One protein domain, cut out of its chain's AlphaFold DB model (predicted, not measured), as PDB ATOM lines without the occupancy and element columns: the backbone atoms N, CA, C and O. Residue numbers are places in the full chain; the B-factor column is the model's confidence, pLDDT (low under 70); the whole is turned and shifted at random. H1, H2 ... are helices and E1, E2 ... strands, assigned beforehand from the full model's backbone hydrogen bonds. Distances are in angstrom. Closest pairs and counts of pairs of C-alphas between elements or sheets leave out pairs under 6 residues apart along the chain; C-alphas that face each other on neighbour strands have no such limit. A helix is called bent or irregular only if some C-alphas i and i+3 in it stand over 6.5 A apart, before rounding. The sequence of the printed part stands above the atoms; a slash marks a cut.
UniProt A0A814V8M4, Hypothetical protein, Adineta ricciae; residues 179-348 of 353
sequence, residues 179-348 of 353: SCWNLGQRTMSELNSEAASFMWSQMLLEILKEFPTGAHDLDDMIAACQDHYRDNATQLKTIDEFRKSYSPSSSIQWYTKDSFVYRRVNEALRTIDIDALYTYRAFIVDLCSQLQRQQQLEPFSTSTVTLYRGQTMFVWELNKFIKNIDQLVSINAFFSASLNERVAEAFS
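Overview. This is residues 179 to 348 of the 353 residues of the protein "Hypothetical protein" of Adineta ricciae (UniProt A0A814V8M4). At one end of this domain you will find a cluster of helices, H2 to H7, set at varied angles, and from it the long helix H1 reaches to a small two-stranded sheet, E1 and E2, near the other end. H8 lies by that sheet, and an unnamed stretch, residues 298 to 314, swings round one side from H7 to H8, with the short H9 beside it. The printed part has 170 residues, with nine named helices and two antiparallel strands in the order E1, H1 to H8, E2, H9; the class is mostly helix. It is only just compact, close to loose, with a radius of gyration of the C-alphas of 18.1 A and spans of 50 by 40 by 36 A.

Arrangement. Start at E1, residues 179 to 181, antiparallel to E2, residues 328 to 331, at 158 degrees; look there for N 179 and O 330, 2.8 A apart, and N 328 and O 181, 3.0 A apart. H1, residues 193 to 210, has its closest C-alpha to E1 at Glu 194, 5.6 A from that of Ser 179. H2, residues 215 to 228, and H3, residues 233 to 245, form a helical hairpin at a shallow tilt of 8 degrees, closest at C-alphas 226 and 236, 6.3 A apart. H4, residues 248 to 256, is irregular: C-alphas 249 and 252 are 7.8 A apart. H5, residues 260 to 271, and H6, residues 274 to 279, form a second helical hairpin, closest at C-alphas 268 and 276, 5.5 A apart. H7, residues 281 to 297, touches H4 about perpendicular at 86 degrees, closest at C-alphas 287 and 251, 5.1 A apart. H8, residues 315 to 323, and H9, residues 341 to 345, touch no helix. Every O i to N i+4 pair is within hydrogen-bond range in H1, H3, H5, H6, H7, H8 and H9; in H2 it is 9 of 10, in H4 3 of 5.

Along the chain. Find C-alpha 179 at (11.077, -29.902, 7.425), where E1 begins. H1 runs 26.0 A from C-alpha 193 at (12.699, -20.774, 8.798); H2 is 20.9 A long, H3 18.4 A, H5 16.3 A and H7 24.3 A. H9 ends at C-alpha 345, (6.812, -50.005, -3.233).

Size, cuts and confidence. The two C-alphas farthest apart, those of Arg 186 and Ala 233, are 52.9 A apart. The printed part has no cut; the links E1 to H1 and H7 to H8 are long. Mean pLDDT of the printed part is 77.8, with 38 residues under 70, among them 179 to 197 and 298 to 304.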
ATOM      1  N   SER A 179      10.107 -30.896   6.965       59.00
ATOM      2  CA  SER A 179      11.077 -29.902   7.425       59.00
ATOM      3  C   SER A 179      12.385 -30.586   7.824       59.00
ATOM      4  O   SER A 179      12.376 -31.700   8.356       59.00
ATOM      5  N   CYS A 180      13.520 -29.943   7.552       59.34
ATOM      6  CA  CYS A 180      14.832 -30.462   7.931       59.34
ATOM      7  C   CYS A 180      15.545 -29.512   8.898       59.34
ATOM      8  O   CYS A 180      15.584 -28.293   8.725       59.34
ATOM      9  N   TRP A 181      16.124 -30.100   9.933       55.28
ATOM     10  CA  TRP A 181      16.503 -29.437  11.171       55.28
ATOM     11  C   TRP A 181      17.970 -29.686  11.471       55.28
ATOM     12  O   TRP A 181      18.359 -30.820  11.743       55.28
ATOM     13  N   ASN A 182      18.777 -28.628  11.469       56.75
ATOM     14  CA  ASN A 182      20.205 -28.755  11.709       56.75
ATOM     15  C   ASN A 182      20.515 -28.822  13.217       56.75
ATOM     16  O   ASN A 182      20.341 -27.841  13.937       56.75
ATOM     17  N   LEU A 183      21.031 -29.963  13.682       53.16
ATOM     18  CA  LEU A 183      21.405 -30.231  15.082       53.16
ATOM     19  C   LEU A 183      22.567 -29.362  15.593       53.16
ATOM     20  O   LEU A 183      22.829 -29.317  16.794       53.16
ATOM     21  N   GLY A 184      23.292 -28.692  14.695       53.53
ATOM     22  CA  GLY A 184      24.359 -27.752  15.029       53.53
ATOM     23  C   GLY A 184      23.867 -26.377  15.492       53.53
ATOM     24  O   GLY A 184      24.669 -25.625  16.042       53.53
ATOM     25  N   GLN A 185      22.584 -26.049  15.298       54.53
ATOM     26  CA  GLN A 185      21.991 -24.774  15.719       54.53
ATOM     27  C   GLN A 185      21.730 -24.806  17.229       54.53
ATOM     28  O   GLN A 185      20.965 -25.635  17.721       54.53
ATOM     29  N   ARG A 186      22.402 -23.931  17.986       49.97
ATOM     30  CA  ARG A 186      22.370 -23.938  19.464       49.97
ATOM     31  C   ARG A 186      21.593 -22.770  20.054       49.97
ATOM     32  O   ARG A 186      21.389 -22.725  21.265       49.97
ATOM     33  N   THR A 187      21.175 -21.820  19.222       51.12
ATOM     34  CA  THR A 187      20.505 -20.595  19.663       51.12
ATOM     35  C   THR A 187      19.240 -20.315  18.852       51.12
ATOM     36  O   THR A 187      19.160 -20.635  17.669       51.12
ATOM     37  N   MET A 188      18.247 -19.667  19.473       49.06
ATOM     38  CA  MET A 188      16.997 -19.262  18.802       49.06
ATOM     39  C   MET A 188      17.238 -18.318  17.614       49.06
ATOM     40  O   MET A 188      16.450 -18.301  16.676       49.06
ATOM     41  N   SER A 189      18.336 -17.552  17.634       53.84
ATOM     42  CA  SER A 189      18.770 -16.689  16.527       53.84
ATOM     43  C   SER A 189      19.298 -17.456  15.314       53.84
ATOM     44  O   SER A 189      19.402 -16.878  14.237       53.84
ATOM     45  N   GLU A 190      19.651 -18.730  15.481       50.56
ATOM     46  CA  GLU A 190      20.168 -19.592  14.416       50.56
ATOM     47  C   GLU A 190      19.085 -20.483  13.805       50.56
ATOM     48  O   GLU A 190      19.379 -21.163  12.825       50.56
ATOM     49  N   LEU A 191      17.854 -20.487  14.338       56.53
ATOM     50  CA  LEU A 191      16.755 -21.284  13.792       56.53
ATOM     51  C   LEU A 191      16.525 -20.917  12.326       56.53
ATOM     52  O   LEU A 191      16.215 -19.772  11.990       56.53
ATOM     53  N   ASN A 192      16.656 -21.906  11.444       62.62
ATOM     54  CA  ASN A 192      16.217 -21.725  10.067       62.62
ATOM     55  C   ASN A 192      14.675 -21.582  10.027       62.62
ATOM     56  O   ASN A 192      13.962 -21.965  10.960       62.62
ATOM     57  N   SER A 193      14.144 -21.005   8.947       65.94
ATOM     58  CA  SER A 193      12.699 -20.774   8.798       65.94
ATOM     59  C   SER A 193      11.870 -22.063   8.884       65.94
ATOM     60  O   SER A 193      10.718 -22.025   9.312       65.94
ATOM     61  N   GLU A 194      12.454 -23.208   8.527       65.69
ATOM     62  CA  GLU A 194      11.796 -24.513   8.587       65.69
ATOM     63  C   GLU A 194      11.611 -25.007  10.024       65.69
ATOM     64  O   GLU A 194      10.550 -25.526  10.374       65.69
ATOM     65  N   ALA A 195      12.614 -24.789  10.873       67.00
ATOM     66  CA  ALA A 195      12.572 -25.143  12.277       67.00
ATOM     67  C   ALA A 195      11.520 -24.318  13.031       67.00
ATOM     68  O   ALA A 195      10.670 -24.849  13.753       67.00
ATOM     69  N   ALA A 196      11.500 -23.009  12.776       69.31
ATOM     70  CA  ALA A 196      10.442 -22.143  13.277       69.31
ATOM     71  C   ALA A 196       9.061 -22.611  12.779       69.31
ATOM     72  O   ALA A 196       8.139 -22.739  13.581       69.31
ATOM     73  N   SER A 197       8.920 -22.917  11.484       68.31
ATOM     74  CA  SER A 197       7.656 -23.375  10.890       68.31
ATOM     75  C   SER A 197       7.112 -24.647  11.546       68.31
ATOM     76  O   SER A 197       5.916 -24.712  11.836       68.31
ATOM     77  N   PHE A 198       7.961 -25.629  11.863       71.31
ATOM     78  CA  PHE A 198       7.491 -26.805  12.595       71.31
ATOM     79  C   PHE A 198       7.075 -26.469  14.028       71.31
ATOM     80  O   PHE A 198       5.990 -26.888  14.422       71.31
ATOM     81  N   MET A 199       7.844 -25.680  14.789       73.25
ATOM     82  CA  MET A 199       7.408 -25.267  16.134       73.25
ATOM     83  C   MET A 199       6.052 -24.556  16.097       73.25
ATOM     84  O   MET A 199       5.179 -24.857  16.911       73.25
ATOM     85  N   TRP A 200       5.857 -23.673  15.116       73.38
ATOM     86  CA  TRP A 200       4.576 -23.016  14.868       73.38
ATOM     87  C   TRP A 200       3.462 -24.021  14.571       73.38
ATOM     88  O   TRP A 200       2.393 -23.916  15.166       73.38
ATOM     89  N   SER A 201       3.707 -25.023  13.720       71.44
ATOM     90  CA  SER A 201       2.720 -26.073  13.425       71.44
ATOM     91  C   SER A 201       2.337 -26.885  14.666       71.44
ATOM     92  O   SER A 201       1.159 -27.154  14.882       71.44
ATOM     93  N   GLN A 202       3.310 -27.222  15.522       75.44
ATOM     94  CA  GLN A 202       3.060 -27.975  16.749       75.44
ATOM     95  C   GLN A 202       2.239 -27.147  17.734       75.44
ATOM     96  O   GLN A 202       1.233 -27.624  18.247       75.44
ATOM     97  N   MET A 203       2.613 -25.883  17.943       79.88
ATOM     98  CA  MET A 203       1.862 -24.981  18.812       79.88
ATOM     99  C   MET A 203       0.436 -24.757  18.297       79.88
ATOM    100  O   MET A 203      -0.504 -24.766  19.085       79.88
ATOM    101  N   LEU A 204       0.262 -24.602  16.980       80.06
ATOM    102  CA  LEU A 204      -1.054 -24.468  16.361       80.06
ATOM    103  C   LEU A 204      -1.913 -25.714  16.596       80.06
ATOM    104  O   LEU A 204      -3.075 -25.581  16.958       80.06
ATOM    105  N   LEU A 205      -1.351 -26.915  16.437       76.12
ATOM    106  CA  LEU A 205      -2.073 -28.160  16.702       76.12
ATOM    107  C   LEU A 205      -2.467 -28.306  18.175       76.12
ATOM    108  O   LEU A 205      -3.580 -28.745  18.446       76.12
ATOM    109  N   GLU A 206      -1.603 -27.923  19.119       80.25
ATOM    110  CA  GLU A 206      -1.954 -27.918  20.547       80.25
ATOM    111  C   GLU A 206      -3.080 -26.924  20.842       80.25
ATOM    112  O   GLU A 206      -4.070 -27.277  21.471       80.25
ATOM    113  N   ILE A 207      -2.992 -25.713  20.293       82.62
ATOM    114  CA  ILE A 207      -4.054 -24.711  20.406       82.62
ATOM    115  C   ILE A 207      -5.374 -25.246  19.827       82.62
ATOM    116  O   ILE A 207      -6.415 -25.109  20.462       82.62
ATOM    117  N   LEU A 208      -5.343 -25.895  18.657       79.94
ATOM    118  CA  LEU A 208      -6.526 -26.475  18.014       79.94
ATOM    119  C   LEU A 208      -7.201 -27.562  18.863       79.94
ATOM    120  O   LEU A 208      -8.423 -27.686  18.800       79.94
ATOM    121  N   LYS A 209      -6.436 -28.322  19.658       77.94
ATOM    122  CA  LYS A 209      -6.967 -29.352  20.571       77.94
ATOM    123  C   LYS A 209      -7.685 -28.763  21.786       77.94
ATOM    124  O   LYS A 209      -8.603 -29.396  22.295       77.94
ATOM    125  N   GLU A 210      -7.283 -27.577  22.236       83.06
ATOM    126  CA  GLU A 210      -7.895 -26.896  23.387       83.06
ATOM    127  C   GLU A 210      -9.237 -26.231  23.043       83.06
ATOM    128  O   GLU A 210     -10.028 -25.912  23.935       83.06
ATOM    129  N   PHE A 211      -9.533 -26.020  21.753       80.06
ATOM    130  CA  PHE A 211     -10.839 -25.506  21.356       80.06
ATOM    131  C   PHE A 211     -11.929 -26.553  21.615       80.06
ATOM    132  O   PHE A 211     -11.816 -27.688  21.150       80.06
ATOM    133  N   PRO A 212     -13.031 -26.181  22.294       73.62
ATOM    134  CA  PRO A 212     -14.134 -27.101  22.508       73.62
ATOM    135  C   PRO A 212     -14.731 -27.505  21.159       73.62
ATOM    136  O   PRO A 212     -15.200 -26.657  20.398       73.62
ATOM    137  N   THR A 213     -14.719 -28.804  20.869       72.50
ATOM    138  CA  THR A 213     -15.359 -29.362  19.676       72.50
ATOM    139  C   THR A 213     -16.850 -29.546  19.932       72.50
ATOM    140  O   THR A 213     -17.247 -30.305  20.821       72.50
ATOM    141  N   GLY A 214     -17.681 -28.844  19.166       72.75
ATOM    142  CA  GLY A 214     -19.137 -28.950  19.198       72.75
ATOM    143  C   GLY A 214     -19.687 -29.833  18.078       72.75
ATOM    144  O   GLY A 214     -19.016 -30.104  17.086       72.75
ATOM    145  N   ALA A 215     -20.955 -30.241  18.198       68.31
ATOM    146  CA  ALA A 215     -21.641 -31.016  17.157       68.31
ATOM    147  C   ALA A 215     -21.685 -30.289  15.794       68.31
ATOM    148  O   ALA A 215     -21.669 -30.938  14.753       68.31
ATOM    149  N   HIS A 216     -21.688 -28.953  15.810       80.94
ATOM    150  CA  HIS A 216     -21.716 -28.115  14.609       80.94
ATOM    151  C   HIS A 216     -20.408 -28.143  13.807       80.94
ATOM    152  O   HIS A 216     -20.439 -27.939  12.601       80.94
ATOM    153  N   ASP A 217     -19.274 -28.475  14.427       84.75
ATOM    154  CA  ASP A 217     -17.968 -28.398  13.759       84.75
ATOM    155  C   ASP A 217     -17.815 -29.443  12.650       84.75
ATOM    156  O   ASP A 217     -17.190 -29.196  11.618       84.75
ATOM    157  N   LEU A 218     -18.414 -30.621  12.841       88.88
ATOM    158  CA  LEU A 218     -18.473 -31.649  11.803       88.88
ATOM    159  C   LEU A 218     -19.431 -31.256  10.675       88.88
ATOM    160  O   LEU A 218     -19.142 -31.553   9.518       88.88
ATOM    161  N   ASP A 219     -20.543 -30.584  10.986       90.75
ATOM    162  CA  ASP A 219     -21.456 -30.066   9.963       90.75
ATOM    163  C   ASP A 219     -20.775 -28.973   9.121       90.75
ATOM    164  O   ASP A 219     -20.887 -29.009   7.896       90.75
ATOM    165  N   ASP A 220     -20.000 -28.076   9.740       91.06
ATOM    166  CA  ASP A 220     -19.211 -27.050   9.044       91.06
ATOM    167  C   ASP A 220     -18.157 -27.685   8.125       91.06
ATOM    168  O   ASP A 220     -18.023 -27.314   6.954       91.06
ATOM    169  N   MET A 221     -17.453 -28.710   8.621       93.00
ATOM    170  CA  MET A 221     -16.513 -29.496   7.823       93.00
ATOM    171  C   MET A 221     -17.191 -30.127   6.601       93.00
ATOM    172  O   MET A 221     -16.655 -30.088   5.488       93.00
ATOM    173  N   ILE A 222     -18.363 -30.733   6.807       94.31
ATOM    174  CA  ILE A 222     -19.144 -31.377   5.749       94.31
ATOM    175  C   ILE A 222     -19.603 -30.340   4.728       94.31
ATOM    176  O   ILE A 222     -19.430 -30.576   3.535       94.31
ATOM    177  N   ALA A 223     -20.123 -29.193   5.169       93.69
ATOM    178  CA  ALA A 223     -20.570 -28.118   4.291       93.69
ATOM    179  C   ALA A 223     -19.422 -27.593   3.415       93.69
ATOM    180  O   ALA A 223     -19.567 -27.517   2.194       93.69
ATOM    181  N   ALA A 224     -18.252 -27.340   4.009       90.50
ATOM    182  CA  ALA A 224     -17.058 -26.926   3.273       90.50
ATOM    183  C   ALA A 224     -16.629 -27.971   2.227       90.50
ATOM    184  O   ALA A 224     -16.229 -27.631   1.114       90.50
ATOM    185  N   CYS A 225     -16.739 -29.265   2.550       88.44
ATOM    186  CA  CYS A 225     -16.436 -30.331   1.597       88.44
ATOM    187  C   CYS A 225     -17.497 -30.455   0.495       88.44
ATOM    188  O   CYS A 225     -17.139 -30.696  -0.654       88.44
ATOM    189  N   GLN A 226     -18.783 -30.295   0.810       91.19
ATOM    190  CA  GLN A 226     -19.857 -30.331  -0.185       91.19
ATOM    191  C   GLN A 226     -19.712 -29.199  -1.202       91.19
ATOM    192  O   GLN A 226     -19.843 -29.454  -2.395       91.19
ATOM    193  N   ASP A 227     -19.381 -27.989  -0.746       87.44
ATOM    194  CA  ASP A 227     -19.111 -26.857  -1.635       87.44
ATOM    195  C   ASP A 227     -17.879 -27.121  -2.516       87.44
ATOM    196  O   ASP A 227     -17.946 -27.018  -3.742       87.44
ATOM    197  N   HIS A 228     -16.783 -27.598  -1.918       79.81
ATOM    198  CA  HIS A 228     -15.558 -27.927  -2.650       79.81
ATOM    199  C   HIS A 228     -15.756 -29.027  -3.711       79.81
ATOM    200  O   HIS A 228     -15.132 -28.994  -4.772       79.81
ATOM    201  N   TYR A 229     -16.620 -30.009  -3.441       80.50
ATOM    202  CA  TYR A 229     -16.904 -31.137  -4.332       80.50
ATOM    203  C   TYR A 229     -18.254 -31.024  -5.054       80.50
ATOM    204  O   TYR A 229     -18.760 -32.038  -5.538       80.50
ATOM    205  N   ARG A 230     -18.825 -29.817  -5.173       79.94
ATOM    206  CA  ARG A 230     -20.163 -29.567  -5.745       79.94
ATOM    207  C   ARG A 230     -20.432 -30.238  -7.094       79.94
ATOM    208  O   ARG A 230     -21.542 -30.701  -7.334       79.94
ATOM    209  N   ASP A 231     -19.410 -30.358  -7.939       75.38
ATOM    210  CA  ASP A 231     -19.529 -30.929  -9.287       75.38
ATOM    211  C   ASP A 231     -19.050 -32.396  -9.362       75.38
ATOM    212  O   ASP A 231     -18.955 -32.980 -10.442       75.38
ATOM    213  N   ASN A 232     -18.744 -33.028  -8.221       76.06
ATOM    214  CA  ASN A 232     -18.237 -34.397  -8.145       76.06
ATOM    215  C   ASN A 232     -19.213 -35.326  -7.407       76.06
ATOM    216  O   ASN A 232     -19.073 -35.591  -6.212       76.06
ATOM    217  N   ALA A 233     -20.159 -35.904  -8.153       80.81
ATOM    218  CA  ALA A 233     -21.195 -36.794  -7.617       80.81
ATOM    219  C   ALA A 233     -20.645 -37.982  -6.800       80.81
ATOM    220  O   ALA A 233     -21.248 -38.391  -5.807       80.81
ATOM    221  N   THR A 234     -19.480 -38.521  -7.176       80.75
ATOM    222  CA  THR A 234     -18.849 -39.639  -6.451       80.75
ATOM    223  C   THR A 234     -18.354 -39.200  -5.072       80.75
ATOM    224  O   THR A 234     -18.546 -39.904  -4.076       80.75
ATOM    225  N   GLN A 235     -17.731 -38.022  -4.994       83.31
ATOM    226  CA  GLN A 235     -17.275 -37.460  -3.724       83.31
ATOM    227  C   GLN A 235     -18.453 -37.017  -2.859       83.31
ATOM    228  O   GLN A 235     -18.454 -37.332  -1.675       83.31
ATOM    229  N   LEU A 236     -19.488 -36.406  -3.443       88.62
ATOM    230  CA  LEU A 236     -20.714 -36.040  -2.724       88.62
ATOM    231  C   LEU A 236     -21.381 -37.256  -2.068       88.62
ATOM    232  O   LEU A 236     -21.697 -37.210  -0.884       88.62
ATOM    233  N   LYS A 237     -21.480 -38.388  -2.777       90.69
ATOM    234  CA  LYS A 237     -21.974 -39.641  -2.184       90.69
ATOM    235  C   LYS A 237     -21.110 -40.107  -1.006       90.69
ATOM    236  O   LYS A 237     -21.637 -40.545   0.013       90.69
ATOM    237  N   THR A 238     -19.788 -39.994  -1.130       90.12
ATOM    238  CA  THR A 238     -18.851 -40.356  -0.051       90.12
ATOM    239  C   THR A 238     -18.995 -39.424   1.159       90.12
ATOM    240  O   THR A 238     -18.890 -39.877   2.296       90.12
ATOM    241  N   ILE A 239     -19.269 -38.136   0.929       93.44
ATOM    242  CA  ILE A 239     -19.553 -37.150   1.980       93.44
ATOM    243  C   ILE A 239     -20.877 -37.473   2.683       93.44
ATOM    244  O   ILE A 239     -20.941 -37.438   3.909       93.44
ATOM    245  N   ASP A 240     -21.911 -37.871   1.941       94.88
ATOM    246  CA  ASP A 240     -23.188 -38.291   2.529       94.88
ATOM    247  C   ASP A 240     -23.055 -39.578   3.359       94.88
ATOM    248  O   ASP A 240     -23.679 -39.708   4.414       94.88
ATOM    249  N   GLU A 241     -22.239 -40.535   2.906       95.50
ATOM    250  CA  GLU A 241     -21.887 -41.728   3.684       95.50
ATOM    251  C   GLU A 241     -21.164 -41.348   4.981       95.50
ATOM    252  O   GLU A 241     -21.525 -41.848   6.050       95.50
ATOM    253  N   PHE A 242     -20.187 -40.436   4.897       94.75
ATOM    254  CA  PHE A 242     -19.470 -39.910   6.056       94.75
ATOM    255  C   PHE A 242     -20.444 -39.280   7.050       94.75
ATOM    256  O   PHE A 242     -20.498 -39.702   8.199       94.75
ATOM    257  N   ARG A 243     -21.303 -38.363   6.594       94.44
ATOM    258  CA  ARG A 243     -22.290 -37.684   7.443       94.44
ATOM    259  C   ARG A 243     -23.185 -38.650   8.224       94.44
ATOM    260  O   ARG A 243     -23.532 -38.374   9.365       94.44
ATOM    261  N   LYS A 244     -23.583 -39.767   7.610       94.44
ATOM    262  CA  LYS A 244     -24.526 -40.730   8.207       94.44
ATOM    263  C   LYS A 244     -23.874 -41.741   9.144       94.44
ATOM    264  O   LYS A 244     -24.562 -42.283  10.001       94.44
ATOM    265  N   SER A 245     -22.598 -42.062   8.930       93.88
ATOM    266  CA  SER A 245     -21.942 -43.202   9.590       93.88
ATOM    267  C   SER A 245     -20.687 -42.841  10.378       93.88
ATOM    268  O   SER A 245     -20.147 -43.696  11.082       93.88
ATOM    269  N   TYR A 246     -20.218 -41.595  10.288       94.88
ATOM    270  CA  TYR A 246     -19.070 -41.136  11.048       94.88
ATOM    271  C   TYR A 246     -19.353 -41.149  12.552       94.88
ATOM    272  O   TYR A 246     -20.375 -40.672  13.038       94.88
ATOM    273  N   SER A 247     -18.380 -41.670  13.290       93.69
ATOM    274  CA  SER A 247     -18.244 -41.504  14.733       93.69
ATOM    275  C   SER A 247     -16.769 -41.283  15.085       93.69
ATOM    276  O   SER A 247     -15.902 -41.775  14.351       93.69
ATOM    277  N   PRO A 248     -16.448 -40.647  16.227       92.00
ATOM    278  CA  PRO A 248     -15.063 -40.453  16.670       92.00
ATOM    279  C   PRO A 248     -14.233 -41.748  16.730       92.00
ATOM    280  O   PRO A 248     -13.036 -41.752  16.467       92.00
ATOM    281  N   SER A 249     -14.867 -42.892  17.017       91.88
ATOM    282  CA  SER A 249     -14.225 -44.217  17.023       91.88
ATOM    283  C   SER A 249     -13.981 -44.818  15.635       91.88
ATOM    284  O   SER A 249     -13.454 -45.923  15.530       91.88
ATOM    285  N   SER A 250     -14.380 -44.138  14.566       92.81
ATOM    286  CA  SER A 250     -14.167 -44.558  13.176       92.81
ATOM    287  C   SER A 250     -13.201 -43.637  12.421       92.81
ATOM    288  O   SER A 250     -13.009 -43.812  11.217       92.81
ATOM    289  N   SER A 251     -12.571 -42.667  13.098       92.31
ATOM    290  CA  SER A 251     -11.728 -41.642  12.469       92.31
ATOM    291  C   SER A 251     -10.537 -42.230  11.700       92.31
ATOM    292  O   SER A 251     -10.326 -41.860  10.548       92.31
ATOM    293  N   ILE A 252      -9.834 -43.233  12.237       90.69
ATOM    294  CA  ILE A 252      -8.756 -43.959  11.533       90.69
ATOM    295  C   ILE A 252      -9.281 -44.640  10.263       90.69
ATOM    296  O   ILE A 252      -8.629 -44.593   9.219       90.69
ATOM    297  N   GLN A 253     -10.465 -45.261  10.309       91.50
ATOM    298  CA  GLN A 253     -11.044 -45.940   9.142       91.50
ATOM    299  C   GLN A 253     -11.367 -44.940   8.025       91.50
ATOM    300  O   GLN A 253     -11.056 -45.182   6.861       91.50
ATOM    301  N   TRP A 254     -11.935 -43.786   8.377       92.38
ATOM    302  CA  TRP A 254     -12.228 -42.722   7.418       92.38
ATOM    303  C   TRP A 254     -10.978 -42.042   6.868       92.38
ATOM    304  O   TRP A 254     -10.932 -41.731   5.678       92.38
ATOM    305  N   TYR A 255      -9.955 -41.864   7.705       88.56
ATOM    306  CA  TYR A 255      -8.668 -41.318   7.289       88.56
ATOM    307  C   TYR A 255      -7.907 -42.259   6.343       88.56
ATOM    308  O   TYR A 255      -7.144 -41.804   5.504       88.56
ATOM    309  N   THR A 256      -8.103 -43.572   6.455       83.25
ATOM    310  CA  THR A 256      -7.374 -44.572   5.647       83.25
ATOM    311  C   THR A 256      -8.130 -45.022   4.400       83.25
ATOM    312  O   THR A 256      -7.530 -45.579   3.482       83.25
ATOM    313  N   LYS A 257      -9.439 -44.756   4.332       81.19
ATOM    314  CA  LYS A 257     -10.248 -44.902   3.116       81.19
ATOM    315  C   LYS A 257      -9.828 -43.842   2.093       81.19
ATOM    316  O   LYS A 257      -9.670 -42.677   2.459       81.19
ATOM    317  N   ASP A 258      -9.746 -44.204   0.807       74.69
ATOM    318  CA  ASP A 258      -9.651 -43.210  -0.276       74.69
ATOM    319  C   ASP A 258     -10.936 -42.372  -0.303       74.69
ATOM    320  O   ASP A 258     -11.963 -42.740  -0.875       74.69
ATOM    321  N   SER A 259     -10.895 -41.254   0.411       82.06
ATOM    322  CA  SER A 259     -12.023 -40.369   0.632       82.06
ATOM    323  C   SER A 259     -11.551 -38.921   0.673       82.06
ATOM    324  O   SER A 259     -10.352 -38.623   0.687       82.06
ATOM    325  N   PHE A 260     -12.508 -37.997   0.666       84.25
ATOM    326  CA  PHE A 260     -12.218 -36.575   0.800       84.25
ATOM    327  C   PHE A 260     -11.476 -36.254   2.105       84.25
ATOM    328  O   PHE A 260     -10.667 -35.334   2.120       84.25
ATOM    329  N   VAL A 261     -11.720 -37.026   3.169       88.44
ATOM    330  CA  VAL A 261     -11.176 -36.797   4.508       88.44
ATOM    331  C   VAL A 261      -9.654 -36.876   4.495       88.44
ATOM    332  O   VAL A 261      -8.997 -35.901   4.842       88.44
ATOM    333  N   TYR A 262      -9.097 -37.996   4.019       84.00
ATOM    334  CA  TYR A 262      -7.650 -38.189   3.880       84.00
ATOM    335  C   TYR A 262      -6.996 -37.018   3.135       84.00
ATOM    336  O   TYR A 262      -6.053 -36.401   3.629       84.00
ATOM    337  N   ARG A 263      -7.548 -36.675   1.964       81.25
ATOM    338  CA  ARG A 263      -6.991 -35.654   1.070       81.25
ATOM    339  C   ARG A 263      -7.037 -34.263   1.690       81.25
ATOM    340  O   ARG A 263      -6.017 -33.589   1.752       81.25
ATOM    341  N   ARG A 264      -8.205 -33.845   2.182       85.44
ATOM    342  CA  ARG A 264      -8.424 -32.486   2.695       85.44
ATOM    343  C   ARG A 264      -7.705 -32.238   4.016       85.44
ATOM    344  O   ARG A 264      -7.112 -31.178   4.183       85.44
ATOM    345  N   VAL A 265      -7.684 -33.229   4.908       86.94
ATOM    346  CA  VAL A 265      -6.947 -33.135   6.176       86.94
ATOM    347  C   VAL A 265      -5.444 -33.047   5.917       86.94
ATOM    348  O   VAL A 265      -4.786 -32.158   6.452       86.94
ATOM    349  N   ASN A 266      -4.891 -33.910   5.059       78.94
ATOM    350  CA  ASN A 266      -3.466 -33.838   4.726       78.94
ATOM    351  C   ASN A 266      -3.108 -32.570   3.960       78.94
ATOM    352  O   ASN A 266      -2.019 -32.045   4.145       78.94
ATOM    353  N   GLU A 267      -3.982 -32.066   3.097       79.12
ATOM    354  CA  GLU A 267      -3.762 -30.788   2.430       79.12
ATOM    355  C   GLU A 267      -3.671 -29.641   3.438       79.12
ATOM    356  O   GLU A 267      -2.666 -28.937   3.424       79.12
ATOM    357  N   ALA A 268      -4.633 -29.521   4.359       81.56
ATOM    358  CA  ALA A 268      -4.626 -28.481   5.391       81.56
ATOM    359  C   ALA A 268      -3.378 -28.547   6.288       81.56
ATOM    360  O   ALA A 268      -2.752 -27.528   6.574       81.56
ATOM    361  N   LEU A 269      -2.969 -29.758   6.681       78.50
ATOM    362  CA  LEU A 269      -1.749 -29.992   7.462       78.50
ATOM    363  C   LEU A 269      -0.473 -29.628   6.690       78.50
ATOM    364  O   LEU A 269       0.476 -29.099   7.267       78.50
ATOM    365  N   ARG A 270      -0.440 -29.885   5.378       74.00
ATOM    366  CA  ARG A 270       0.715 -29.566   4.529       74.00
ATOM    367  C   ARG A 270       0.857 -28.073   4.271       74.00
ATOM    368  O   ARG A 270       1.985 -27.580   4.275       74.00
ATOM    369  N   THR A 271      -0.251 -27.380   4.015       72.62
ATOM    370  CA  THR A 271      -0.256 -25.943   3.711       72.62
ATOM    371  C   THR A 271      -0.221 -25.074   4.962       72.62
ATOM    372  O   THR A 271       0.111 -23.898   4.853       72.62
ATOM    373  N   ILE A 272      -0.524 -25.643   6.137       73.31
ATOM    374  CA  ILE A 272      -0.705 -24.896   7.391       73.31
ATOM    375  C   ILE A 272      -1.750 -23.779   7.192       73.31
ATOM    376  O   ILE A 272      -1.631 -22.670   7.707       73.31
ATOM    377  N   ASP A 273      -2.774 -24.069   6.391       80.50
ATOM    378  CA  ASP A 273      -3.902 -23.169   6.185       80.50
ATOM    379  C   ASP A 273      -4.727 -23.151   7.475       80.50
ATOM    380  O   ASP A 273      -5.350 -24.147   7.837       80.50
ATOM    381  N   ILE A 274      -4.665 -22.033   8.201       82.12
ATOM    382  CA  ILE A 274      -5.271 -21.890   9.529       82.12
ATOM    383  C   ILE A 274      -6.788 -22.064   9.452       82.12
ATOM    384  O   ILE A 274      -7.359 -22.749  10.303       82.12
ATOM    385  N   ASP A 275      -7.426 -21.498   8.426       85.94
ATOM    386  CA  ASP A 275      -8.873 -21.586   8.249       85.94
ATOM    387  C   ASP A 275      -9.265 -23.033   7.950       85.94
ATOM    388  O   ASP A 275     -10.144 -23.590   8.609       85.94
ATOM    389  N   ALA A 276      -8.540 -23.695   7.044       86.06
ATOM    390  CA  ALA A 276      -8.766 -25.103   6.741       86.06
ATOM    391  C   ALA A 276      -8.517 -26.005   7.963       86.06
ATOM    392  O   ALA A 276      -9.323 -26.886   8.259       86.06
ATOM    393  N   LEU A 277      -7.429 -25.789   8.705       87.44
ATOM    394  CA  LEU A 277      -7.118 -26.545   9.918       87.44
ATOM    395  C   LEU A 277      -8.204 -26.374  10.979       87.44
ATOM    396  O   LEU A 277      -8.589 -27.356  11.612       87.44
ATOM    397  N   TYR A 278      -8.740 -25.163  11.132       89.12
ATOM    398  CA  TYR A 278      -9.870 -24.905  12.013       89.12
ATOM    399  C   TYR A 278     -11.147 -25.606  11.524       89.12
ATOM    400  O   TYR A 278     -11.842 -26.230  12.327       89.12
ATOM    401  N   THR A 279     -11.439 -25.585  10.219       91.19
ATOM    402  CA  THR A 279     -12.571 -26.318   9.623       91.19
ATOM    403  C   THR A 279     -12.468 -27.827   9.860       91.19
ATOM    404  O   THR A 279     -13.457 -28.465  10.207       91.19
ATOM    405  N   TYR A 280     -11.278 -28.414   9.713       91.19
ATOM    406  CA  TYR A 280     -11.056 -29.857   9.868       91.19
ATOM    407  C   TYR A 280     -10.737 -30.286  11.311       91.19
ATOM    408  O   TYR A 280     -10.525 -31.477  11.564       91.19
ATOM    409  N   ARG A 281     -10.712 -29.351  12.274       90.69
ATOM    410  CA  ARG A 281     -10.180 -29.583  13.629       90.69
ATOM    411  C   ARG A 281     -10.872 -30.718  14.374       90.69
ATOM    412  O   ARG A 281     -10.184 -31.536  14.972       90.69
ATOM    413  N   ALA A 282     -12.202 -30.812  14.297       90.69
ATOM    414  CA  ALA A 282     -12.960 -31.830  15.024       90.69
ATOM    415  C   ALA A 282     -12.527 -33.244  14.604       90.69
ATOM    416  O   ALA A 282     -12.218 -34.085  15.445       90.69
ATOM    417  N   PHE A 283     -12.382 -33.468  13.296       92.56
ATOM    418  CA  PHE A 283     -11.876 -34.732  12.772       92.56
ATOM    419  C   PHE A 283     -10.403 -34.973  13.143       92.56
ATOM    420  O   PHE A 283     -10.037 -36.089  13.508       92.56
ATOM    421  N   ILE A 284      -9.547 -33.947  13.068       89.81
ATOM    422  CA  ILE A 284      -8.122 -34.056  13.433       89.81
ATOM    423  C   ILE A 284      -7.964 -34.455  14.909       89.81
ATOM    424  O   ILE A 284      -7.144 -35.320  15.222       89.81
ATOM    425  N   VAL A 285      -8.759 -33.866  15.807       88.62
ATOM    426  CA  VAL A 285      -8.765 -34.171  17.246       88.62
ATOM    427  C   VAL A 285      -9.243 -35.602  17.501       88.62
ATOM    428  O   VAL A 285      -8.581 -36.343  18.234       88.62
ATOM    429  N   ASP A 286     -10.332 -36.026  16.855       91.25
ATOM    430  CA  ASP A 286     -10.832 -37.403  16.939       91.25
ATOM    431  C   ASP A 286      -9.797 -38.417  16.433       91.25
ATOM    432  O   ASP A 286      -9.588 -39.466  17.049       91.25
ATOM    433  N   LEU A 287      -9.123 -38.108  15.322       90.56
ATOM    434  CA  LEU A 287      -8.068 -38.942  14.751       90.56
ATOM    435  C   LEU A 287      -6.870 -39.054  15.697       90.56
ATOM    436  O   LEU A 287      -6.423 -40.167  15.978       90.56
ATOM    437  N   CYS A 288      -6.385 -37.934  16.242       87.31
ATOM    438  CA  CYS A 288      -5.306 -37.932  17.234       87.31
ATOM    439  C   CYS A 288      -5.675 -38.768  18.465       87.31
ATOM    440  O   CYS A 288      -4.888 -39.606  18.907       87.31
ATOM    441  N   SER A 289      -6.890 -38.585  18.982       86.88
ATOM    442  CA  SER A 289      -7.386 -39.303  20.158       86.88
ATOM    443  C   SER A 289      -7.486 -40.808  19.905       86.88
ATOM    444  O   SER A 289      -7.116 -41.620  20.758       86.88
ATOM    445  N   GLN A 290      -7.969 -41.213  18.725       87.44
ATOM    446  CA  GLN A 290      -8.059 -42.625  18.375       87.44
ATOM    447  C   GLN A 290      -6.672 -43.256  18.200       87.44
ATOM    448  O   GLN A 290      -6.447 -44.366  18.682       87.44
ATOM    449  N   LEU A 291      -5.743 -42.547  17.561       85.69
ATOM    450  CA  LEU A 291      -4.358 -42.975  17.378       85.69
ATOM    451  C   LEU A 291      -3.634 -43.175  18.722       85.69
ATOM    452  O   LEU A 291      -3.063 -44.240  18.952       85.69
ATOM    453  N   GLN A 292      -3.756 -42.222  19.651       84.12
ATOM    454  CA  GLN A 292      -3.215 -42.349  21.012       84.12
ATOM    455  C   GLN A 292      -3.797 -43.557  21.755       84.12
ATOM    456  O   GLN A 292      -3.069 -44.298  22.416       84.12
ATOM    457  N   ARG A 293      -5.106 -43.803  21.619       84.38
ATOM    458  CA  ARG A 293      -5.750 -44.980  22.216       84.38
ATOM    459  C   ARG A 293      -5.211 -46.283  21.624       84.38
ATOM    460  O   ARG A 293      -4.972 -47.222  22.374       84.38
ATOM    461  N   GLN A 294      -5.010 -46.356  20.307       81.25
ATOM    462  CA  GLN A 294      -4.415 -47.535  19.664       81.25
ATOM    463  C   GLN A 294      -2.993 -47.795  20.177       81.25
ATOM    464  O   GLN A 294      -2.671 -48.932  20.504       81.25
ATOM    465  N   GLN A 295      -2.184 -46.745  20.340       74.06
ATOM    466  CA  GLN A 295      -0.832 -46.851  20.892       74.06
ATOM    467  C   GLN A 295      -0.810 -47.387  22.335       74.06
ATOM    468  O   GLN A 295       0.108 -48.110  22.711       74.06
ATOM    469  N   GLN A 296      -1.807 -47.039  23.154       75.06
ATOM    470  CA  GLN A 296      -1.925 -47.543  24.528       75.06
ATOM    471  C   GLN A 296      -2.386 -49.005  24.596       75.06
ATOM    472  O   GLN A 296      -2.011 -49.718  25.524       75.06
ATOM    473  N   LEU A 297      -3.228 -49.434  23.650       72.94
ATOM    474  CA  LEU A 297      -3.781 -50.792  23.594       72.94
ATOM    475  C   LEU A 297      -2.788 -51.804  23.020       72.94
ATOM    476  O   LEU A 297      -2.735 -52.938  23.485       72.94
ATOM    477  N   GLU A 298      -1.994 -51.370  22.048       64.50
ATOM    478  CA  GLU A 298      -0.901 -52.128  21.452       64.50
ATOM    479  C   GLU A 298       0.413 -51.451  21.854       64.50
ATOM    480  O   GLU A 298       1.040 -50.793  21.016       64.50
ATOM    481  N   PRO A 299       0.835 -51.538  23.136       56.41
ATOM    482  CA  PRO A 299       2.144 -51.049  23.515       56.41
ATOM    483  C   PRO A 299       3.129 -51.845  22.675       56.41
ATOM    484  O   PRO A 299       3.285 -53.053  22.875       56.41
ATOM    485  N   PHE A 300       3.739 -51.182  21.691       55.84
ATOM    486  CA  PHE A 300       4.839 -51.756  20.940       55.84
ATOM    487  C   PHE A 300       5.773 -52.352  21.984       55.84
ATOM    488  O   PHE A 300       6.315 -51.636  22.830       55.84
ATOM    489  N   SER A 301       5.878 -53.684  21.983       52.44
ATOM    490  CA  SER A 301       6.896 -54.361  22.772       52.44
ATOM    491  C   SER A 301       8.210 -53.655  22.459       52.44
ATOM    492  O   SER A 301       8.393 -53.184  21.339       52.44
ATOM    493  N   THR A 302       9.114 -53.550  23.427       53.97
ATOM    494  CA  THR A 302      10.400 -52.825  23.341       53.97
ATOM    495  C   THR A 302      11.288 -53.177  22.130       53.97
ATOM    496  O   THR A 302      12.357 -52.603  21.952       53.97
ATOM    497  N   SER A 303      10.856 -54.109  21.282       62.69
ATOM    498  CA  SER A 303      11.330 -54.362  19.930       62.69
ATOM    499  C   SER A 303      11.075 -53.195  18.970       62.69
ATOM    500  O   SER A 303       9.941 -52.792  18.714       62.69
ATOM    501  N   THR A 304      12.150 -52.726  18.346       69.75
ATOM    502  CA  THR A 304      12.110 -51.874  17.158       69.75
ATOM    503  C   THR A 304      11.279 -52.528  16.049       69.75
ATOM    504  O   THR A 304      11.475 -53.702  15.736       69.75
ATOM    505  N   VAL A 305      10.374 -51.763  15.433       73.31
ATOM    506  CA  VAL A 305       9.593 -52.195  14.265       73.31
ATOM    507  C   VAL A 305      10.049 -51.411  13.042       73.31
ATOM    508  O   VAL A 305      10.095 -50.183  13.066       73.31
ATOM    509  N   THR A 306      10.359 -52.123  11.961       79.06
ATOM    510  CA  THR A 306      10.663 -51.516  10.662       79.06
ATOM    511  C   THR A 306       9.378 -51.341   9.863       79.06
ATOM    512  O   THR A 306       8.632 -52.298   9.658       79.06
ATOM    513  N   LEU A 307       9.137 -50.118   9.395       79.69
ATOM    514  CA  LEU A 307       8.038 -49.782   8.498       79.69
ATOM    515  C   LEU A 307       8.571 -49.194   7.197       79.69
ATOM    516  O   LEU A 307       9.584 -48.498   7.181       79.69
ATOM    517  N   TYR A 308       7.828 -49.426   6.126       79.81
ATOM    518  CA  TYR A 308       8.134 -48.986   4.777       79.81
ATOM    519  C   TYR A 308       7.039 -48.046   4.278       79.81
ATOM    520  O   TYR A 308       5.845 -48.296   4.471       79.81
ATOM    521  N   ARG A 309       7.437 -46.968   3.605       79.81
ATOM    522  CA  ARG A 309       6.535 -46.032   2.929       79.81
ATOM    523  C   ARG A 309       7.093 -45.739   1.542       79.81
ATOM    524  O   ARG A 309       8.205 -45.234   1.432       79.81
ATOM    525  N   GLY A 310       6.313 -46.025   0.504       76.44
ATOM    526  CA  GLY A 310       6.594 -45.523  -0.834       76.44
ATOM    527  C   GLY A 310       6.085 -44.100  -0.962       76.44
ATOM    528  O   GLY A 310       4.996 -43.779  -0.485       76.44
ATOM    529  N   GLN A 311       6.897 -43.248  -1.572       74.12
ATOM    530  CA  GLN A 311       6.554 -41.861  -1.826       74.12
ATOM    531  C   GLN A 311       7.222 -41.427  -3.122       74.12
ATOM    532  O   GLN A 311       8.448 -41.412  -3.215       74.12
ATOM    533  N   THR A 312       6.421 -41.005  -4.093       70.62
ATOM    534  CA  THR A 312       6.938 -40.221  -5.212       70.62
ATOM    535  C   THR A 312       7.299 -38.830  -4.696       70.62
ATOM    536  O   THR A 312       6.455 -38.143  -4.112       70.62
ATOM    537  N   MET A 313       8.541 -38.408  -4.910       67.88
ATOM    538  CA  MET A 313       9.068 -37.116  -4.462       67.88
ATOM    539  C   MET A 313       9.789 -36.409  -5.602       67.88
ATOM    540  O   MET A 313      10.284 -37.055  -6.527       67.88
ATOM    541  N   PHE A 314       9.857 -35.083  -5.549       66.06
ATOM    542  CA  PHE A 314      10.664 -34.333  -6.498       66.06
ATOM    543  C   PHE A 314      12.160 -34.533  -6.228       66.06
ATOM    544  O   PHE A 314      12.599 -34.690  -5.089       66.06
ATOM    545  N   VAL A 315      12.980 -34.421  -7.276       67.12
ATOM    546  CA  VAL A 315      14.446 -34.529  -7.165       67.12
ATOM    547  C   VAL A 315      15.024 -33.491  -6.196       67.12
ATOM    548  O   VAL A 315      15.974 -33.774  -5.471       67.12
ATOM    549  N   TRP A 316      14.455 -32.284  -6.132       65.06
ATOM    550  CA  TRP A 316      14.899 -31.267  -5.174       65.06
ATOM    551  C   TRP A 316      14.550 -31.633  -3.721       65.06
ATOM    552  O   TRP A 316      15.345 -31.333  -2.830       65.06
ATOM    553  N   GLU A 317      13.423 -32.314  -3.477       67.56
ATOM    554  CA  GLU A 317      13.055 -32.842  -2.155       67.56
ATOM    555  C   GLU A 317      14.012 -33.958  -1.751       67.56
ATOM    556  O   GLU A 317      14.551 -33.942  -0.647       67.56
ATOM    557  N   LEU A 318      14.313 -34.874  -2.675       73.00
ATOM    558  CA  LEU A 318      15.317 -35.914  -2.458       73.00
ATOM    559  C   LEU A 318      16.688 -35.307  -2.129       73.00
ATOM    560  O   LEU A 318      17.323 -35.678  -1.145       73.00
ATOM    561  N   ASN A 319      17.124 -34.312  -2.901       72.56
ATOM    562  CA  ASN A 319      18.372 -33.597  -2.639       72.56
ATOM    563  C   ASN A 319      18.358 -32.875  -1.287       72.56
ATOM    564  O   ASN A 319      19.404 -32.760  -0.646       72.56
ATOM    565  N   LYS A 320      17.195 -32.396  -0.830       72.31
ATOM    566  CA  LYS A 320      17.031 -31.845   0.518       72.31
ATOM    567  C   LYS A 320      17.271 -32.927   1.574       72.31
ATOM    568  O   LYS A 320      18.030 -32.659   2.501       72.31
ATOM    569  N   PHE A 321      16.733 -34.138   1.417       73.12
ATOM    570  CA  PHE A 321      17.034 -35.261   2.320       73.12
ATOM    571  C   PHE A 321      18.517 -35.616   2.334       73.12
ATOM    572  O   PHE A 321      19.112 -35.697   3.404       73.12
ATOM    573  N   ILE A 322      19.130 -35.748   1.154       75.38
ATOM    574  CA  ILE A 322      20.553 -36.087   1.018       75.38
ATOM    575  C   ILE A 322      21.437 -35.044   1.717       75.38
ATOM    576  O   ILE A 322      22.370 -35.390   2.436       75.38
ATOM    577  N   LYS A 323      21.130 -33.750   1.565       74.31
ATOM    578  CA  LYS A 323      21.869 -32.665   2.238       74.31
ATOM    579  C   LYS A 323      21.691 -32.646   3.754       74.31
ATOM    580  O   LYS A 323      22.517 -32.055   4.443       74.31
ATOM    581  N   ASN A 324      20.618 -33.244   4.261       69.69
ATOM    582  CA  ASN A 324      20.286 -33.276   5.679       69.69
ATOM    583  C   ASN A 324      20.573 -34.637   6.318       69.69
ATOM    584  O   ASN A 324      20.085 -34.890   7.412       69.69
ATOM    585  N   ILE A 325      21.374 -35.498   5.681       73.81
ATOM    586  CA  ILE A 325      21.859 -36.739   6.293       73.81
ATOM    587  C   ILE A 325      22.489 -36.434   7.668       73.81
ATOM    588  O   ILE A 325      23.212 -35.452   7.836       73.81
ATOM    589  N   ASP A 326      22.153 -37.261   8.661       68.00
ATOM    590  CA  ASP A 326      22.543 -37.132  10.077       68.00
ATOM    591  C   ASP A 326      21.972 -35.915  10.823       68.00
ATOM    592  O   ASP A 326      22.414 -35.597  11.930       68.00
ATOM    593  N   GLN A 327      20.979 -35.244  10.241       71.38
ATOM    594  CA  GLN A 327      20.232 -34.159  10.877       71.38
ATOM    595  C   GLN A 327      18.889 -34.655  11.431       71.38
ATOM    596  O   GLN A 327      18.667 -35.856  11.543       71.38
ATOM    597  N   LEU A 328      17.988 -33.752  11.822       67.38
ATOM    598  CA  LEU A 328      16.616 -34.113  12.180       67.38
ATOM    599  C   LEU A 328      15.670 -33.838  11.013       67.38
ATOM    600  O   LEU A 328      15.838 -32.886  10.251       67.38
ATOM    601  N   VAL A 329      14.646 -34.672  10.897       70.00
ATOM    602  CA  VAL A 329      13.570 -34.517   9.922       70.00
ATOM    603  C   VAL A 329      12.263 -34.472  10.691       70.00
ATOM    604  O   VAL A 329      12.041 -35.285  11.585       70.00
ATOM    605  N   SER A 330      11.404 -33.523  10.351       70.19
ATOM    606  CA  SER A 330      10.077 -33.396  10.933       70.19
ATOM    607  C   SER A 330       9.018 -33.410   9.837       70.19
ATOM    608  O   SER A 330       9.254 -32.961   8.716       70.19
ATOM    609  N   ILE A 331       7.844 -33.935  10.174       71.38
ATOM    610  CA  ILE A 331       6.729 -34.127   9.256       71.38
ATOM    611  C   ILE A 331       5.500 -33.449   9.855       71.38
ATOM    612  O   ILE A 331       5.154 -33.702  11.008       71.38
ATOM    613  N   ASN A 332       4.821 -32.622   9.059       68.94
ATOM    614  CA  ASN A 332       3.653 -31.858   9.517       68.94
ATOM    615  C   ASN A 332       2.309 -32.566   9.253       68.94
ATOM    616  O   ASN A 332       1.261 -32.016   9.568       68.94
ATOM    617  N   ALA A 333       2.322 -33.772   8.679       72.94
ATOM    618  CA  ALA A 333       1.140 -34.562   8.329       72.94
ATOM    619  C   ALA A 333       1.179 -35.967   8.959       72.94
ATOM    620  O   ALA A 333       2.216 -36.413   9.451       72.94
ATOM    621  N   PHE A 334       0.061 -36.698   8.916       78.00
ATOM    622  CA  PHE A 334       0.051 -38.094   9.360       78.00
ATOM    623  C   PHE A 334       0.697 -39.013   8.313       78.00
ATOM    624  O   PHE A 334       0.511 -38.851   7.105       78.00
ATOM    625  N   PHE A 335       1.436 -40.018   8.786       76.62
ATOM    626  CA  PHE A 335       2.085 -41.013   7.938       76.62
ATOM    627  C   PHE A 335       1.365 -42.351   7.945       76.62
ATOM    628  O   PHE A 335       1.284 -43.044   8.955       76.62
ATOM    629  N   SER A 336       0.942 -42.753   6.752       77.44
ATOM    630  CA  SER A 336       0.628 -44.142   6.443       77.44
ATOM    631  C   SER A 336       1.912 -44.865   6.046       77.44
ATOM    632  O   SER A 336       2.652 -44.394   5.176       77.44
ATOM    633  N   ALA A 337       2.170 -46.005   6.676       80.88
ATOM    634  CA  ALA A 337       3.296 -46.876   6.379       80.88
ATOM    635  C   ALA A 337       2.873 -48.346   6.526       80.88
ATOM    636  O   ALA A 337       1.814 -48.660   7.071       80.88
ATOM    637  N   SER A 338       3.687 -49.250   5.993       80.00
ATOM    638  CA  SER A 338       3.398 -50.677   5.889       80.00
ATOM    639  C   SER A 338       4.517 -51.499   6.521       80.00
ATOM    640  O   SER A 338       5.689 -51.187   6.352       80.00
ATOM    641  N   LEU A 339       4.172 -52.603   7.185       82.00
ATOM    642  CA  LEU A 339       5.152 -53.629   7.576       82.00
ATOM    643  C   LEU A 339       5.727 -54.383   6.367       82.00
ATOM    644  O   LEU A 339       6.782 -55.001   6.456       82.00
ATOM    645  N   ASN A 340       5.010 -54.373   5.243       83.81
ATOM    646  CA  ASN A 340       5.395 -55.056   4.016       83.81
ATOM    647  C   ASN A 340       5.980 -54.049   3.020       83.81
ATOM    648  O   ASN A 340       5.250 -53.183   2.530       83.81
ATOM    649  N   GLU A 341       7.267 -54.208   2.711       84.06
ATOM    650  CA  GLU A 341       8.014 -53.391   1.747       84.06
ATOM    651  C   GLU A 341       7.345 -53.364   0.368       84.06
ATOM    652  O   GLU A 341       7.131 -52.287  -0.167       84.06
ATOM    653  N   ARG A 342       6.875 -54.504  -0.156       81.69
ATOM    654  CA  ARG A 342       6.223 -54.561  -1.481       81.69
ATOM    655  C   ARG A 342       4.941 -53.744  -1.549       81.69
ATOM    656  O   ARG A 342       4.615 -53.157  -2.572       81.69
ATOM    657  N   VAL A 343       4.192 -53.714  -0.443       79.38
ATOM    658  CA  VAL A 343       2.999 -52.864  -0.351       79.38
ATOM    659  C   VAL A 343       3.410 -51.401  -0.397       79.38
ATOM    660  O   VAL A 343       2.720 -50.616  -1.025       79.38
ATOM    661  N   ALA A 344       4.521 -51.031   0.244       77.44
ATOM    662  CA  ALA A 344       5.039 -49.674   0.199       77.44
ATOM    663  C   ALA A 344       5.567 -49.305  -1.197       77.44
ATOM    664  O   ALA A 344       5.252 -48.222  -1.674       77.44
ATOM    665  N   GLU A 345       6.295 -50.199  -1.869       76.25
ATOM    666  CA  GLU A 345       6.812 -50.005  -3.233       76.25
ATOM    667  C   GLU A 345       5.701 -49.646  -4.228       76.25
ATOM    668  O   GLU A 345       5.878 -48.710  -5.004       76.25
ATOM    669  N   ALA A 346       4.520 -50.265  -4.125       73.88
ATOM    670  CA  ALA A 346       3.360 -49.922  -4.957       73.88
ATOM    671  C   ALA A 346       2.952 -48.432  -4.868       73.88
ATOM    672  O   ALA A 346       2.419 -47.860  -5.817       73.88
ATOM    673  N   PHE A 347       3.244 -47.759  -3.747       68.81
ATOM    674  CA  PHE A 347       2.993 -46.322  -3.560       68.81
ATOM    675  C   PHE A 347       4.181 -45.428  -3.954       68.81
ATOM    676  O   PHE A 347       4.079 -44.205  -3.874       68.81
ATOM    677  N   SER A 348       5.316 -45.999  -4.367       66.12
ATOM    678  CA  SER A 348       6.506 -45.235  -4.776       66.12
ATOM    679  C   SER A 348       6.435 -44.706  -6.216       66.12
ATOM    680  O   SER A 348       7.268 -43.895  -6.616       66.12
TER     681      SER A 348